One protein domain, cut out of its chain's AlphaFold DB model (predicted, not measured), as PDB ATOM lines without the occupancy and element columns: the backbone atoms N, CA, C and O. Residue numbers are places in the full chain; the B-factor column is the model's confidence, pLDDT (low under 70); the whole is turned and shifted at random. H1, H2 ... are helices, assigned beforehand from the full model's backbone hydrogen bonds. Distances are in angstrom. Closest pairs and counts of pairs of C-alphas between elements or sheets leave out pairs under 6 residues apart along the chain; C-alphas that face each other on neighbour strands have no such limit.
ATOM      1  N   ILE A   2     234.110 278.039 453.951       77.94
ATOM      2  CA  ILE A   2     235.027 278.719 453.019       77.94
ATOM      3  C   ILE A   2     234.730 280.220 452.958       77.94
ATOM      4  O   ILE A   2     235.656 281.016 453.043       77.94
ATOM      5  N   SER A   3     233.453 280.619 452.955       79.06
ATOM      6  CA  SER A   3     233.053 282.029 452.997       79.06
ATOM      7  C   SER A   3     233.543 282.747 454.257       79.06
ATOM      8  O   SER A   3     233.970 283.895 454.181       79.06
ATOM      9  N   THR A   4     233.535 282.074 455.411       82.62
ATOM     10  CA  THR A   4     234.106 282.621 456.654       82.62
ATOM     11  C   THR A   4     235.618 282.761 456.544       82.62
ATOM     12  O   THR A   4     236.148 283.825 456.831       82.62
ATOM     13  N   PHE A   5     236.301 281.716 456.066       83.75
ATOM     14  CA  PHE A   5     237.754 281.724 455.911       83.75
ATOM     15  C   PHE A   5     238.219 282.884 455.021       83.75
ATOM     16  O   PHE A   5     239.088 283.653 455.423       83.75
ATOM     17  N   ILE A   6     237.601 283.074 453.852       80.00
ATOM     18  CA  ILE A   6     237.989 284.161 452.942       80.00
ATOM     19  C   ILE A   6     237.647 285.543 453.522       80.00
ATOM     20  O   ILE A   6     238.423 286.480 453.360       80.00
ATOM     21  N   THR A   7     236.528 285.672 454.245       80.38
ATOM     22  CA  THR A   7     236.117 286.920 454.918       80.38
ATOM     23  C   THR A   7     237.146 287.355 455.949       80.38
ATOM     24  O   THR A   7     237.622 288.488 455.905       80.38
ATOM     25  N   ASP A   8     237.536 286.436 456.830       81.00
ATOM     26  CA  ASP A   8     238.466 286.725 457.918       81.00
ATOM     27  C   ASP A   8     239.899 286.950 457.410       81.00
ATOM     28  O   ASP A   8     240.656 287.707 458.018       81.00
ATOM     29  N   THR A   9     240.271 286.322 456.287       76.56
ATOM     30  CA  THR A   9     241.641 286.377 455.751       76.56
ATOM     31  C   THR A   9     241.864 287.572 454.821       76.56
ATOM     32  O   THR A   9     242.893 288.239 454.915       76.56
ATOM     33  N   TRP A  10     240.910 287.869 453.933       77.19
ATOM     34  CA  TRP A  10     241.088 288.853 452.853       77.19
ATOM     35  C   TRP A  10     240.051 289.977 452.856       77.19
ATOM     36  O   TRP A  10     240.027 290.794 451.941       77.19
ATOM     37  N   GLY A  11     239.209 290.059 453.890       71.06
ATOM     38  CA  GLY A  11     238.282 291.179 454.065       71.06
ATOM     39  C   GLY A  11     237.072 291.140 453.131       71.06
ATOM     40  O   GLY A  11     236.494 292.185 452.827       71.06
ATOM     41  N   TYR A  12     236.679 289.948 452.678       75.25
ATOM     42  CA  TYR A  12     235.435 289.769 451.933       75.25
ATOM     43  C   TYR A  12     234.213 290.185 452.760       75.25
ATOM     44  O   TYR A  12     234.190 290.079 453.982       75.25
ATOM     45  N   THR A  13     233.183 290.693 452.088       71.62
ATOM     46  CA  THR A  13     231.952 291.161 452.744       71.62
ATOM     47  C   THR A  13     230.844 290.120 452.620       71.62
ATOM     48  O   THR A  13     230.946 289.181 451.833       71.62
ATOM     49  N   ALA A  14     229.736 290.309 453.341       70.62
ATOM     50  CA  ALA A  14     228.551 289.461 453.181       70.62
ATOM     51  C   ALA A  14     227.956 289.499 451.756       70.62
ATOM     52  O   ALA A  14     227.246 288.572 451.374       70.62
ATOM     53  N   ASP A  15     228.266 290.540 450.974       71.06
ATOM     54  CA  ASP A  15     227.839 290.682 449.578       71.06
ATOM     55  C   ASP A  15     228.806 290.004 448.587       71.06
ATOM     56  O   ASP A  15     228.564 289.980 447.379       71.06
ATOM     57  N   SER A  16     229.919 289.453 449.075       74.19
ATOM     58  CA  SER A  16     230.925 288.792 448.252       74.19
ATOM     59  C   SER A  16     230.547 287.340 447.947       74.19
ATOM     60  O   SER A  16     230.153 286.571 448.822       74.19
ATOM     61  N   ALA A  34     241.663 277.739 423.919       63.88
ATOM     62  CA  ALA A  34     242.187 277.877 422.570       63.88
ATOM     63  C   ALA A  34     243.711 277.709 422.577       63.88
ATOM     64  O   ALA A  34     244.382 278.070 423.545       63.88
ATOM     65  N   ASP A  35     244.246 277.191 421.471       62.78
ATOM     66  CA  ASP A  35     245.675 276.927 421.313       62.78
ATOM     67  C   ASP A  35     246.532 278.165 421.634       62.78
ATOM     68  O   ASP A  35     246.492 279.173 420.924       62.78
ATOM     69  N   GLY A  36     247.357 278.059 422.679       60.53
ATOM     70  CA  GLY A  36     248.451 278.991 422.966       60.53
ATOM     71  C   GLY A  36     248.088 280.272 423.725       60.53
ATOM     72  O   GLY A  36     249.009 280.949 424.177       60.53
ATOM     73  N   ASP A  37     246.805 280.585 423.920       65.62
ATOM     74  CA  ASP A  37     246.366 281.707 424.761       65.62
ATOM     75  C   ASP A  37     245.135 281.329 425.590       65.62
ATOM     76  O   ASP A  37     243.993 281.304 425.117       65.62
ATOM     77  N   ARG A  38     245.394 281.024 426.860       71.06
ATOM     78  CA  ARG A  38     244.389 280.589 427.832       71.06
ATOM     79  C   ARG A  38     243.829 281.742 428.662       71.06
ATOM     80  O   ARG A  38     243.035 281.491 429.565       71.06
ATOM     81  N   GLY A  39     244.210 282.985 428.356       74.88
ATOM     82  CA  GLY A  39     243.862 284.151 429.161       74.88
ATOM     83  C   GLY A  39     244.293 284.007 430.624       74.88
ATOM     84  O   GLY A  39     245.090 283.137 430.985       74.88
ATOM     85  N   TRP A  40     243.724 284.860 431.476       82.50
ATOM     86  CA  TRP A  40     244.076 284.987 432.896       82.50
ATOM     87  C   TRP A  40     242.863 284.684 433.775       82.50
ATOM     88  O   TRP A  40     242.195 285.601 434.265       82.50
ATOM     89  N   ASP A  59     249.221 286.280 434.408       88.62
ATOM     90  CA  ASP A  59     249.246 287.285 433.322       88.62
ATOM     91  C   ASP A  59     250.654 287.645 432.824       88.62
ATOM     92  O   ASP A  59     250.811 288.292 431.786       88.62
ATOM     93  N   VAL A  60     251.689 287.130 433.489       89.50
ATOM     94  CA  VAL A  60     253.096 287.279 433.088       89.50
ATOM     95  C   VAL A  60     253.812 285.931 432.957       89.50
ATOM     96  O   VAL A  60     253.301 284.880 433.348       89.50
ATOM     97  N   ALA A  61     254.998 285.934 432.340       90.19
ATOM     98  CA  ALA A  61     255.753 284.712 432.052       90.19
ATOM     99  C   ALA A  61     256.244 284.009 433.325       90.19
ATOM    100  O   ALA A  61     256.364 282.785 433.349       90.19
ATOM    101  N   GLU A  62     256.490 284.781 434.380       93.44
ATOM    102  CA  GLU A  62     256.973 284.307 435.671       93.44
ATOM    103  C   GLU A  62     255.906 283.543 436.466       93.44
ATOM    104  O   GLU A  62     256.230 282.800 437.383       93.44
ATOM    105  N   GLU A  63     254.638 283.680 436.083       94.12
ATOM    106  CA  GLU A  63     253.486 283.047 436.734       94.12
ATOM    107  C   GLU A  63     253.001 281.818 435.947       94.12
ATOM    108  O   GLU A  63     251.838 281.403 436.013       94.12
ATOM    109  N   ARG A  64     253.898 281.245 435.137       93.50
ATOM    110  CA  ARG A  64     253.679 280.009 434.384       93.50
ATOM    111  C   ARG A  64     254.196 278.813 435.149       93.50
ATOM    112  O   ARG A  64     255.262 278.876 435.755       93.50
ATOM    113  N   MET A  65     253.535 277.675 434.963       94.38
ATOM    114  CA  MET A  65     253.986 276.394 435.502       94.38
ATOM    115  C   MET A  65     255.422 276.064 435.061       94.38
ATOM    116  O   MET A  65     256.205 275.522 435.837       94.38
ATOM    117  N   LYS A  66     255.811 276.464 433.841       94.94
ATOM    118  CA  LYS A  66     257.198 276.346 433.369       94.94
ATOM    119  C   LYS A  66     258.203 277.136 434.213       94.94
ATOM    120  O   LYS A  66     259.307 276.645 434.450       94.94
ATOM    121  N   GLN A  67     257.865 278.361 434.615       96.62
ATOM    122  CA  GLN A  67     258.763 279.148 435.456       96.62
ATOM    123  C   GLN A  67     258.820 278.543 436.855       96.62
ATOM    124  O   GLN A  67     259.914 278.245 437.326       96.62
ATOM    125  N   TYR A  68     257.656 278.258 437.448       96.00
ATOM    126  CA  TYR A  68     257.550 277.600 438.750       96.00
ATOM    127  C   TYR A  68     258.452 276.366 438.828       96.00
ATOM    128  O   TYR A  68     259.292 276.249 439.718       96.00
ATOM    129  N   ILE A  69     258.353 275.468 437.845       95.06
ATOM    130  CA  ILE A  69     259.116 274.223 437.883       95.06
ATOM    131  C   ILE A  69     260.618 274.419 437.655       95.06
ATOM    132  O   ILE A  69     261.426 273.664 438.193       95.06
ATOM    133  N   THR A  70     260.993 275.448 436.889       94.06
ATOM    134  CA  THR A  70     262.395 275.843 436.708       94.06
ATOM    135  C   THR A  70     262.993 276.289 438.040       94.06
ATOM    136  O   THR A  70     264.108 275.884 438.368       94.06
ATOM    137  N   ASP A  71     262.241 277.059 438.826       93.88
ATOM    138  CA  ASP A  71     262.678 277.557 440.133       93.88
ATOM    139  C   ASP A  71     262.783 276.430 441.174       93.88
ATOM    140  O   ASP A  71     263.691 276.444 442.005       93.88
ATOM    141  N   GLN A  72     261.912 275.419 441.088       89.88
ATOM    142  CA  GLN A  72     261.952 274.224 441.947       89.88
ATOM    143  C   GLN A  72     262.991 273.175 441.508       89.88
ATOM    144  O   GLN A  72     263.242 272.212 442.230       89.88
ATOM    145  N   GLY A  73     263.604 273.324 440.329       89.56
ATOM    146  CA  GLY A  73     264.564 272.351 439.796       89.56
ATOM    147  C   GLY A  73     263.949 271.005 439.388       89.56
ATOM    148  O   GLY A  73     264.662 270.001 439.348       89.56
ATOM    149  N   GLY A  74     262.647 270.971 439.093       89.81
ATOM    150  CA  GLY A  74     261.927 269.763 438.679       89.81
ATOM    151  C   GLY A  74     261.658 269.696 437.173       89.81
ATOM    152  O   GLY A  74     262.244 270.421 436.367       89.81
ATOM    153  N   THR A  75     260.739 268.819 436.774       92.94
ATOM    154  CA  THR A  75     260.203 268.738 435.407       92.94
ATOM    155  C   THR A  75     258.681 268.767 435.439       92.94
ATOM    156  O   THR A  75     258.057 268.036 436.199       92.94
ATOM    157  N   TYR A  76     258.076 269.571 434.568       95.38
ATOM    158  CA  TYR A  76     256.642 269.520 434.310       95.38
ATOM    159  C   TYR A  76     256.394 268.890 432.938       95.38
ATOM    160  O   TYR A  76     257.099 269.184 431.970       95.38
ATOM    161  N   GLN A  77     255.388 268.025 432.868       95.38
ATOM    162  CA  GLN A  77     254.922 267.397 431.640       95.38
ATOM    163  C   GLN A  77     253.398 267.351 431.683       95.38
ATOM    164  O   GLN A  77     252.811 266.637 432.499       95.38
ATOM    165  N   ALA A  78     252.767 268.093 430.777       95.25
ATOM    166  CA  ALA A  78     251.321 268.089 430.640       95.25
ATOM    167  C   ALA A  78     250.815 266.675 430.280       95.25
ATOM    168  O   ALA A  78     251.451 266.001 429.454       95.25
ATOM    169  N   PRO A  79     249.682 266.221 430.851       95.56
ATOM    170  CA  PRO A  79     249.047 264.962 430.460       95.56
ATOM    171  C   PRO A  79     248.603 264.985 428.990       95.56
ATOM    172  O   PRO A  79     248.343 266.045 428.430       95.56
ATOM    173  N   ASN A  80     248.458 263.827 428.345       95.31
ATOM    174  CA  ASN A  80     247.885 263.738 426.997       95.31
ATOM    175  C   ASN A  80     246.404 264.142 426.987       95.31
ATOM    176  O   ASN A  80     245.676 263.822 427.924       95.31
ATOM    177  N   ALA A  81     245.933 264.729 425.883       90.38
ATOM    178  CA  ALA A  81     244.510 264.924 425.580       90.38
ATOM    179  C   ALA A  81     244.063 264.069 424.371       90.38
ATOM    180  O   ALA A  81     244.850 263.304 423.812       90.38
ATOM    181  N   ASP A  82     242.793 264.198 423.950       86.75
ATOM    182  CA  ASP A  82     242.285 263.564 422.714       86.75
ATOM    183  C   ASP A  82     243.073 264.049 421.470       86.75
ATOM    184  O   ASP A  82     243.261 263.305 420.508       86.75
ATOM    185  N   SER A  83     243.548 265.298 421.503       87.00
ATOM    186  CA  SER A  83     244.475 265.909 420.547       87.00
ATOM    187  C   SER A  83     245.468 266.747 421.343       87.00
ATOM    188  O   SER A  83     245.023 267.561 422.140       87.00
ATOM    189  N   GLY A  84     246.776 266.543 421.156       90.88
ATOM    190  CA  GLY A  84     247.812 267.279 421.891       90.88
ATOM    191  C   GLY A  84     247.847 266.942 423.386       90.88
ATOM    192  O   GLY A  84     247.751 265.773 423.770       90.88
ATOM    193  N   TYR A  85     247.985 267.969 424.220       92.19
ATOM    194  CA  TYR A  85     248.135 267.862 425.667       92.19
ATOM    195  C   TYR A  85     247.021 268.594 426.412       92.19
ATOM    196  O   TYR A  85     246.448 269.574 425.943       92.19
ATOM    197  N   GLU A  86     246.672 268.079 427.584       87.69
ATOM    198  CA  GLU A  86     245.674 268.682 428.448       87.69
ATOM    199  C   GLU A  86     246.178 270.007 429.043       87.69
ATOM    200  O   GLU A  86     247.373 270.176 429.286       87.69
ATOM    201  N   PRO A  87     245.256 270.929 429.363       75.81
ATOM    202  CA  PRO A  87     243.811 270.856 429.122       75.81
ATOM    203  C   PRO A  87     243.345 271.588 427.850       75.81
ATOM    204  O   PRO A  87     242.154 271.535 427.553       75.81
ATOM    205  N   ASP A  88     244.222 272.293 427.127       77.31
ATOM    206  CA  ASP A  88     243.845 273.099 425.951       77.31
ATOM    207  C   ASP A  88     243.942 272.343 424.616       77.31
ATOM    208  O   ASP A  88     243.438 272.817 423.605       77.31
ATOM    209  N   GLY A  89     244.519 271.141 424.615       84.62
ATOM    210  CA  GLY A  89     244.670 270.308 423.423       84.62
ATOM    211  C   GLY A  89     245.799 270.755 422.491       84.62
ATOM    212  O   GLY A  89     245.929 270.238 421.376       84.62
ATOM    213  N   SER A  90     246.630 271.695 422.941       88.00
ATOM    214  CA  SER A  90     247.754 272.209 422.167       88.00
ATOM    215  C   SER A  90     248.927 271.222 422.142       88.00
ATOM    216  O   SER A  90     248.974 270.235 422.876       88.00
ATOM    217  N   ALA A  91     249.927 271.484 421.299       90.62
ATOM    218  CA  ALA A  91     251.176 270.713 421.287       90.62
ATOM    219  C   ALA A  91     252.151 271.113 422.419       90.62
ATOM    220  O   ALA A  91     253.251 270.563 422.503       90.62
ATOM    221  N   THR A  92     251.782 272.082 423.260       91.25
ATOM    222  CA  THR A  92     252.627 272.587 424.342       91.25
ATOM    223  C   THR A  92     252.503 271.685 425.560       91.25
ATOM    224  O   THR A  92     251.421 271.516 426.109       91.25
ATOM    225  N   GLN A  93     253.628 271.129 426.003       92.69
ATOM    226  CA  GLN A  93     253.651 270.158 427.098       92.69
ATOM    227  C   GLN A  93     254.455 270.600 428.325       92.69
ATOM    228  O   GLN A  93     254.386 269.968 429.372       92.69
ATOM    229  N   ASP A  94     255.239 271.667 428.197       93.00
ATOM    230  CA  ASP A  94     256.224 272.094 429.196       93.00
ATOM    231  C   ASP A  94     255.666 273.099 430.215       93.00
ATOM    232  O   ASP A  94     256.409 273.622 431.042       93.00
ATOM    233  N   GLY A  95     254.362 273.386 430.150       92.44
ATOM    234  CA  GLY A  95     253.683 274.308 431.057       92.44
ATOM    235  C   GLY A  95     253.906 275.786 430.734       92.44
ATOM    236  O   GLY A  95     253.530 276.641 431.531       92.44
ATOM    237  N   SER A  96     254.501 276.127 429.584       92.25
ATOM    238  CA  SER A  96     254.708 277.530 429.177       92.25
ATOM    239  C   SER A  96     253.415 278.289 428.859       92.25
ATOM    240  O   SER A  96     253.399 279.516 428.919       92.25
ATOM    241  N   ASN A  97     252.332 277.573 428.563       88.62
ATOM    242  CA  ASN A  97     250.973 278.084 428.354       88.62
ATOM    243  C   ASN A  97     250.041 277.816 429.550       88.62
ATOM    244  O   ASN A  97     248.842 278.072 429.461       88.62
ATOM    245  N   LEU A  98     250.556 277.268 430.653       89.94
ATOM    246  CA  LEU A  98     249.770 276.920 431.832       89.94
ATOM    247  C   LEU A  98     250.092 277.903 432.955       89.94
ATOM    248  O   LEU A  98     251.255 278.064 433.317       89.94
ATOM    249  N   THR A  99     249.071 278.558 433.505       92.50
ATOM    250  CA  THR A  99     249.204 279.302 434.764       92.50
ATOM    251  C   THR A  99     249.761 278.389 435.847       92.50
ATOM    252  O   THR A  99     249.386 277.222 435.930       92.50
ATOM    253  N   ASP A 100     250.642 278.913 436.687       94.38
ATOM    254  CA  ASP A 100     251.114 278.225 437.880       94.38
ATOM    255  C   ASP A 100     249.958 278.033 438.877       94.38
ATOM    256  O   ASP A 100     249.712 278.824 439.790       94.38
ATOM    257  N   TYR A 101     249.200 276.959 438.673       94.44
ATOM    258  CA  TYR A 101     248.110 276.588 439.561       94.44
ATOM    259  C   TYR A 101     248.609 276.041 440.896       94.44
ATOM    260  O   TYR A 101     247.814 275.949 441.826       94.44
ATOM    261  N   VAL A 102     249.900 275.724 441.025       95.38
ATOM    262  CA  VAL A 102     250.480 275.288 442.293       95.38
ATOM    263  C   VAL A 102     250.533 276.457 443.259       95.38
ATOM    264  O   VAL A 102     249.908 276.386 444.317       95.38
ATOM    265  N   THR A 103     251.190 277.562 442.899       95.25
ATOM    266  CA  THR A 103     251.217 278.759 443.754       95.25
ATOM    267  C   THR A 103     249.817 279.321 443.975       95.25
ATOM    268  O   THR A 103     249.478 279.670 445.102       95.25
ATOM    269  N   PHE A 104     248.955 279.327 442.953       94.31
ATOM    270  CA  PHE A 104     247.568 279.770 443.122       94.31
ATOM    271  C   PHE A 104     246.784 278.931 444.139       94.31
ATOM    272  O   PHE A 104     246.167 279.483 445.050       94.31
ATOM    273  N   CYS A 105     246.787 277.603 443.999       93.25
ATOM    274  CA  CYS A 105     246.034 276.741 444.903       93.25
ATOM    275  C   CYS A 105     246.638 276.755 446.309       93.25
ATOM    276  O   CYS A 105     245.887 276.797 447.285       93.25
ATOM    277  N   THR A 106     247.969 276.757 446.425       92.88
ATOM    278  CA  THR A 106     248.655 276.688 447.724       92.88
ATOM    279  C   THR A 106     248.598 277.978 448.539       92.88
ATOM    280  O   THR A 106     248.770 277.949 449.759       92.88
ATOM    281  N   ASP A 107     248.209 279.089 447.915       91.00
ATOM    282  CA  ASP A 107     247.880 280.333 448.614       91.00
ATOM    283  C   ASP A 107     246.748 280.130 449.646       91.00
ATOM    284  O   ASP A 107     246.764 280.678 450.750       91.00
ATOM    285  N   CYS A 108     245.789 279.250 449.325       88.88
ATOM    286  CA  CYS A 108     244.724 278.823 450.241       88.88
ATOM    287  C   CYS A 108     245.007 277.459 450.873       88.88
ATOM    288  O   CYS A 108     244.822 277.277 452.076       88.88
ATOM    289  N   HIS A 109     245.385 276.487 450.047       88.81
ATOM    290  CA  HIS A 109     245.549 275.088 450.414       88.81
ATOM    291  C   HIS A 109     246.999 274.842 450.806       88.81
ATOM    292  O   HIS A 109     247.832 274.527 449.966       88.81
ATOM    293  N   ASN A 110     247.307 274.986 452.087       90.75
ATOM    294  CA  ASN A 110     248.655 274.776 452.606       90.75
ATOM    295  C   ASN A 110     248.620 274.027 453.942       90.75
ATOM    296  O   ASN A 110     247.575 273.532 454.377       90.75
ATOM    297  N   SER A 111     249.781 273.924 454.580       89.56
ATOM    298  CA  SER A 111     249.979 273.175 455.816       89.56
ATOM    299  C   SER A 111     249.428 273.892 457.052       89.56
ATOM    300  O   SER A 111     249.297 273.277 458.108       89.56
ATOM    301  N   ALA A 112     249.073 275.178 456.936       88.94
ATOM    302  CA  ALA A 112     248.616 276.003 458.051       88.94
ATOM    303  C   ALA A 112     247.100 276.256 458.029       88.94
ATOM    304  O   ALA A 112     246.443 276.262 459.074       88.94
ATOM    305  N   ASN A 113     246.530 276.482 456.846       87.44
ATOM    306  CA  ASN A 113     245.140 276.888 456.698       87.44
ATOM    307  C   ASN A 113     244.180 275.727 456.983       87.44
ATOM    308  O   ASN A 113     244.153 274.720 456.280       87.44
ATOM    309  N   THR A 114     243.316 275.902 457.984       86.69
ATOM    310  CA  THR A 114     242.211 274.974 458.262       86.69
ATOM    311  C   THR A 114     240.916 275.526 457.680       86.69
ATOM    312  O   THR A 114     240.353 276.493 458.193       86.69
ATOM    313  N   ILE A 115     240.417 274.892 456.618       85.31
ATOM    314  CA  ILE A 115     239.226 275.346 455.893       85.31
ATOM    315  C   ILE A 115     238.095 274.331 456.087       85.31
ATOM    316  O   ILE A 115     238.176 273.192 455.625       85.31
ATOM    317  N   TYR A 116     237.014 274.748 456.750       84.69
ATOM    318  CA  TYR A 116     235.820 273.914 456.950       84.69
ATOM    319  C   TYR A 116     234.821 274.072 455.799       84.69
ATOM    320  O   TYR A 116     234.454 275.200 455.470       84.69
ATOM    321  N   SER A 117     234.314 272.963 455.256       80.19
ATOM    322  CA  SER A 117     233.215 272.940 454.284       80.19
ATOM    323  C   SER A 117     231.898 272.587 454.968       80.19
ATOM    324  O   SER A 117     231.723 271.463 455.441       80.19
ATOM    325  N   ASN A 118     230.938 273.517 454.968       82.12
ATOM    326  CA  ASN A 118     229.583 273.242 455.461       82.12
ATOM    327  C   ASN A 118     228.841 272.225 454.581       82.12
ATOM    328  O   ASN A 118     228.055 271.433 455.091       82.12
ATOM    329  N   VAL A 119     229.107 272.230 453.269       78.00
ATOM    330  CA  VAL A 119     228.482 271.313 452.300       78.00
ATOM    331  C   VAL A 119     228.906 269.870 452.565       78.00
ATOM    332  O   VAL A 119     228.077 268.966 452.522       78.00
ATOM    333  N   LEU A 120     230.190 269.655 452.871       76.62
ATOM    334  CA  LEU A 120     230.741 268.323 453.136       76.62
ATOM    335  C   LEU A 120     230.764 267.961 454.628       76.62
ATOM    336  O   LEU A 120     231.103 266.832 454.975       76.62
ATOM    337  N   GLY A 121     230.450 268.910 455.512       81.81
ATOM    338  CA  GLY A 121     230.443 268.721 456.962       81.81
ATOM    339  C   GLY A 121     231.814 268.410 457.574       81.81
ATOM    340  O   GLY A 121     231.873 267.836 458.662       81.81
ATOM    341  N   ARG A 122     232.918 268.754 456.899       80.00
ATOM    342  CA  ARG A 122     234.291 268.384 457.296       80.00
ATOM    343  C   ARG A 122     235.316 269.463 456.951       80.00
ATOM    344  O   ARG A 122     235.061 270.317 456.102       80.00
ATOM    345  N   ASN A 123     236.489 269.383 457.579       82.50
ATOM    346  CA  ASN A 123     237.658 270.155 457.159       82.50
ATOM    347  C   ASN A 123     238.248 269.576 455.868       82.50
ATOM    348  O   ASN A 123     238.242 268.358 455.662       82.50
ATOM    349  N   LEU A 124     238.756 270.459 455.013       81.38
ATOM    350  CA  LEU A 124     239.675 270.080 453.948       81.38
ATOM    351  C   LEU A 124     240.984 269.584 454.570       81.38
ATOM    352  O   LEU A 124     241.410 270.103 455.603       81.38
ATOM    353  N   CYS A 125     241.599 268.578 453.949       82.56
ATOM    354  CA  CYS A 125     242.934 268.145 454.346       82.56
ATOM    355  C   CYS A 125     243.927 269.274 454.054       82.56
ATOM    356  O   CYS A 125     243.868 269.889 452.986       82.56
ATOM    357  N   THR A 126     244.812 269.545 455.009       86.94
ATOM    358  CA  THR A 126     245.976 270.406 454.789       86.94
ATOM    359  C   THR A 126     246.933 269.722 453.824       86.94
ATOM    360  O   THR A 126     246.979 268.496 453.767       86.94
ATOM    361  N   ILE A 127     247.712 270.505 453.092       87.06
ATOM    362  CA  ILE A 127     248.687 270.002 452.122       87.06
ATOM    363  C   ILE A 127     250.032 270.660 452.397       87.06
ATOM    364  O   ILE A 127     250.101 271.871 452.592       87.06
ATOM    365  N   ASP A 128     251.094 269.868 452.426       89.88
ATOM    366  CA  ASP A 128     252.458 270.381 452.503       89.88
ATOM    367  C   ASP A 128     253.136 270.128 451.163       89.88
ATOM    368  O   ASP A 128     253.726 269.073 450.955       89.88
ATOM    369  N   TRP A 129     252.973 271.067 450.227       90.25
ATOM    370  CA  TRP A 129     253.340 270.859 448.825       90.25
ATOM    371  C   TRP A 129     254.804 270.445 448.636       90.25
ATOM    372  O   TRP A 129     255.087 269.600 447.788       90.25
ATOM    373  N   ASP A 130     255.708 270.971 449.463       87.88
ATOM    374  CA  ASP A 130     257.139 270.644 449.436       87.88
ATOM    375  C   ASP A 130     257.427 269.188 449.842       87.88
ATOM    376  O   ASP A 130     258.506 268.665 449.567       87.88
ATOM    377  N   SER A 131     256.457 268.516 450.464       85.69
ATOM    378  CA  SER A 131     256.519 267.114 450.882       85.69
ATOM    379  C   SER A 131     255.651 266.187 450.016       85.69
ATOM    380  O   SER A 131     255.769 264.966 450.117       85.69
ATOM    381  N   GLU A 132     254.788 266.720 449.146       85.12
ATOM    382  CA  GLU A 132     253.900 265.908 448.304       85.12
ATOM    383  C   GLU A 132     254.666 265.211 447.169       85.12
ATOM    384  O   GLU A 132     255.432 265.841 446.447       85.12
ATOM    385  N   LYS A 133     254.380 263.925 446.914       80.81
ATOM    386  CA  LYS A 133     255.027 263.123 445.847       80.81
ATOM    387  C   LYS A 133     254.796 263.623 444.422       80.81
ATOM    388  O   LYS A 133     255.580 263.329 443.529       80.81
ATOM    389  N   HIS A 134     253.672 264.292 444.191       86.50
ATOM    390  CA  HIS A 134     253.380 264.964 442.922       86.50
ATOM    391  C   HIS A 134     253.646 266.476 443.001       86.50
ATOM    392  O   HIS A 134     253.352 267.194 442.047       86.50
ATOM    393  N   GLY A 135     254.175 266.936 444.140       88.12
ATOM    394  CA  GLY A 135     254.627 268.292 444.408       88.12
ATOM    395  C   GLY A 135     256.148 268.357 444.529       88.12
ATOM    396  O   GLY A 135     256.850 267.727 443.746       88.12
ATOM    397  N   GLY A 136     256.659 269.128 445.488       84.50
ATOM    398  CA  GLY A 136     258.101 269.300 445.719       84.50
ATOM    399  C   GLY A 136     258.784 268.138 446.452       84.50
ATOM    400  O   GLY A 136     260.011 268.122 446.558       84.50
ATOM    401  N   GLY A 137     258.014 267.166 446.947       80.62
ATOM    402  CA  GLY A 137     258.532 266.025 447.693       80.62
ATOM    403  C   GLY A 137     259.255 265.015 446.805       80.62
ATOM    404  O   GLY A 137     258.977 264.873 445.615       80.62
ATOM    405  N   ALA A 138     260.173 264.251 447.399       71.81
ATOM    406  CA  ALA A 138     260.874 263.188 446.693       71.81
ATOM    407  C   ALA A 138     259.892 262.074 446.291       71.81
ATOM    408  O   ALA A 138     259.417 261.302 447.129       71.81
ATOM    409  N   ALA A 139     259.607 261.956 444.995       67.19
ATOM    410  CA  ALA A 139     258.915 260.794 444.457       67.19
ATOM    411  C   ALA A 139     259.849 259.570 444.476       67.19
ATOM    412  O   ALA A 139     261.038 259.666 444.187       67.19
ATOM    413  N   SER A 140     259.321 258.395 444.830       63.56
ATOM    414  CA  SER A 140     260.136 257.182 444.940       63.56
ATOM    415  C   SER A 140     260.595 256.671 443.570       63.56
ATOM    416  O   SER A 140     259.758 256.363 442.720       63.56
ATOM    417  N   ASP A 141     261.898 256.422 443.412       50.75
ATOM    418  CA  ASP A 141     262.514 255.812 442.214       50.75
ATOM    419  C   ASP A 141     262.028 254.374 441.918       50.75
ATOM    420  O   ASP A 141     262.327 253.794 440.873       50.75
ATOM    421  N   GLY A 142     261.265 253.773 442.837       53.03
ATOM    422  CA  GLY A 142     260.702 252.426 442.705       53.03
ATOM    423  C   GLY A 142     259.593 252.287 441.656       53.03
ATOM    424  O   GLY A 142     259.166 251.165 441.394       53.03
ATOM    425  N   ALA A 143     259.141 253.389 441.051       53.16
ATOM    426  CA  ALA A 143     258.140 253.398 439.983       53.16
ATOM    427  C   ALA A 143     258.737 253.215 438.570       53.16
ATOM    428  O   ALA A 143     258.034 253.382 437.580       53.16
ATOM    429  N   GLY A 144     260.021 252.860 438.432       55.56
ATOM    430  CA  GLY A 144     260.591 252.545 437.118       55.56
ATOM    431  C   GLY A 144     259.802 251.431 436.407       55.56
ATOM    432  O   GLY A 144     259.688 250.323 436.936       55.56
ATOM    433  N   ASN A 145     259.319 251.709 435.191       64.56
ATOM    434  CA  ASN A 145     258.385 250.912 434.371       64.56
ATOM    435  C   ASN A 145     256.900 251.049 434.743       64.56
ATOM    436  O   ASN A 145     256.097 250.196 434.359       64.56
ATOM    437  N   ASP A 146     256.529 252.082 435.495       80.06
ATOM    438  CA  ASP A 146     255.144 252.359 435.874       80.06
ATOM    439  C   ASP A 146     254.552 253.526 435.072       80.06
ATOM    440  O   ASP A 146     253.339 253.579 434.882       80.06
ATOM    441  N   LEU A 147     255.369 254.437 434.538       86.88
ATOM    442  CA  LEU A 147     254.850 255.672 433.959       86.88
ATOM    443  C   LEU A 147     254.205 255.458 432.583       86.88
ATOM    444  O   LEU A 147     254.786 254.909 431.645       86.88
ATOM    445  N   VAL A 148     252.969 255.931 432.455       90.81
ATOM    446  CA  VAL A 148     252.214 255.961 431.202       90.81
ATOM    447  C   VAL A 148     252.583 257.227 430.435       90.81
ATOM    448  O   VAL A 148     252.691 258.304 431.012       90.81
ATOM    449  N   SER A 149     252.723 257.114 429.111       92.06
ATOM    450  CA  SER A 149     252.915 258.265 428.220       92.06
ATOM    451  C   SER A 149     251.927 259.403 428.550       92.06
ATOM    452  O   SER A 149     250.747 259.120 428.781       92.06
ATOM    453  N   PRO A 150     252.369 260.674 428.560       94.12
ATOM    454  CA  PRO A 150     253.628 261.172 427.998       94.12
ATOM    455  C   PRO A 150     254.823 261.131 428.951       94.12
ATOM    456  O   PRO A 150     255.950 261.370 428.517       94.12
ATOM    457  N   TYR A 151     254.592 260.763 430.208       92.62
ATOM    458  CA  TYR A 151     255.632 260.621 431.211       92.62
ATOM    459  C   TYR A 151     256.619 259.514 430.825       92.62
ATOM    460  O   TYR A 151     256.262 258.498 430.226       92.62
ATOM    461  N   GLN A 152     257.885 259.751 431.142       90.31
ATOM    462  CA  GLN A 152     259.007 258.878 430.820       90.31
ATOM    463  C   GLN A 152     259.659 258.386 432.105       90.31
ATOM    464  O   GLN A 152     260.047 259.202 432.942       90.31
ATOM    465  N   ASP A 153     259.875 257.076 432.220       85.38
ATOM    466  CA  ASP A 153     260.536 256.463 433.384       85.38
ATOM    467  C   ASP A 153     261.926 257.050 433.665       85.38
ATOM    468  O   ASP A 153     262.348 257.125 434.815       85.38
ATOM    469  N   ALA A 154     262.629 257.532 432.634       86.25
ATOM    470  CA  ALA A 154     263.929 258.193 432.778       86.25
ATOM    471  C   ALA A 154     263.883 259.494 433.605       86.25
ATOM    472  O   ALA A 154     264.930 259.992 434.012       86.25
ATOM    473  N   GLN A 155     262.691 260.050 433.826       85.75
ATOM    474  CA  GLN A 155     262.430 261.251 434.624       85.75
ATOM    475  C   GLN A 155     261.591 260.931 435.874       85.75
ATOM    476  O   GLN A 155     261.092 261.841 436.540       85.75
ATOM    477  N   CYS A 156     261.433 259.644 436.210       82.50
ATOM    478  CA  CYS A 156     260.833 259.226 437.474       82.50
ATOM    479  C   CYS A 156     261.548 259.923 438.641       82.50
ATOM    480  O   CYS A 156     262.764 260.097 438.605       82.50
ATOM    481  N   GLY A 157     260.789 260.376 439.637       81.12
ATOM    482  CA  GLY A 157     261.337 261.149 440.755       81.12
ATOM    483  C   GLY A 157     261.392 262.665 440.525       81.12
ATOM    484  O   GLY A 157     261.436 263.409 441.496       81.12
ATOM    485  N   SER A 158     261.359 263.141 439.271       86.75
ATOM    486  CA  SER A 158     261.512 264.576 438.950       86.75
ATOM    487  C   SER A 158     260.232 265.297 438.525       86.75
ATOM    488  O   SER A 158     260.247 266.520 438.373       86.75
ATOM    489  N   TYR A 159     259.145 264.560 438.281       90.75
ATOM    490  CA  TYR A 159     257.898 265.158 437.818       90.75
ATOM    491  C   TYR A 159     257.163 265.866 438.949       90.75
ATOM    492  O   TYR A 159     256.810 265.241 439.945       90.75
ATOM    493  N   VAL A 160     256.845 267.134 438.720       92.81
ATOM    494  CA  VAL A 160     255.907 267.908 439.534       92.81
ATOM    495  C   VAL A 160     254.668 268.151 438.691       92.81
ATOM    496  O   VAL A 160     254.776 268.537 437.525       92.81
ATOM    497  N   LEU A 161     253.496 267.901 439.264       93.38
ATOM    498  CA  LEU A 161     252.212 268.095 438.600       93.38
ATOM    499  C   LEU A 161     251.615 269.451 438.968       93.38
ATOM    500  O   LEU A 161     251.879 270.003 440.034       93.38
ATOM    501  N   ALA A 162     250.763 269.978 438.097       94.69
ATOM    502  CA  ALA A 162     249.882 271.076 438.457       94.69
ATOM    503  C   ALA A 162     248.664 270.522 439.210       94.69
ATOM    504  O   ALA A 162     248.166 269.435 438.910       94.69
ATOM    505  N   CYS A 163     248.095 271.294 440.141       94.06
ATOM    506  CA  CYS A 163     246.873 270.887 440.848       94.06
ATOM    507  C   CYS A 163     245.728 270.559 439.867       94.06
ATOM    508  O   CYS A 163     244.947 269.627 440.075       94.06
ATOM    509  N   THR A 164     245.667 271.297 438.755       93.12
ATOM    510  CA  THR A 164     244.668 271.136 437.693       93.12
ATOM    511  C   THR A 164     244.903 269.940 436.774       93.12
ATOM    512  O   THR A 164     244.053 269.658 435.932       93.12
ATOM    513  N   ASP A 165     246.005 269.202 436.915       94.00
ATOM    514  CA  ASP A 165     246.173 267.947 436.172       94.00
ATOM    515  C   ASP A 165     245.135 266.918 436.634       94.00
ATOM    516  O   ASP A 165     244.560 266.201 435.814       94.00
ATOM    517  N   CYS A 166     244.795 266.940 437.929       92.19
ATOM    518  CA  CYS A 166     243.801 266.062 438.543       92.19
ATOM    519  C   CYS A 166     242.491 266.775 438.905       92.19
ATOM    520  O   CYS A 166     241.430 266.149 438.824       92.19
TER     521      CYS A 166
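This is residues 2 to 16, 34 to 40 and 59 to 166 of the 262 residues of the protein "Paired_CXXCH_1 domain-containing protein" of Desulfobacterales bacterium (UniProt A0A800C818). With little regular structure, long loops wind about three short helices, H2, H3 and H4, while H1 lies off at one end. The 130 printed residues include four named helices, H1 to H4 in chain order, holding 27 residues, and no named strand: all helix, only just loose, close to compact, with a radius of gyration of the C-alphas of 16.9 A and spans of 49 by 36 by 28 A.

Start at H1, residues 2 to 10, which touches no helix. H2, residues 65 to 72, is close to but not clearly touching H3, residues 101 to 106; their closest C-alphas, Met 65 and Tyr 101, are 7.1 A apart. H3 touches H4, residues 163 to 166, closest at C-alphas Val 102 and Cys 163, 5.9 A. In H1, H2 and H3 every O i to N i+4 pair is within hydrogen-bond range; H4 is too short for one.

Find C-alpha 2 at (235.027, 278.719, 453.019); H1 runs 11.8 A from there. H2 spans 10.5 A, H3 8.2 A, and H4 6.2 A to C-alpha 166 at (243.801, 266.062, 438.543).

Residues 17 to 33 and 41 to 58 are not printed, with C-alpha gaps of 30.1 A and 5.7 A. Links H2 to H3 and H3 to H4 are long. Look for pLDDT under 70 at residues 34 to 37 and 139 to 145.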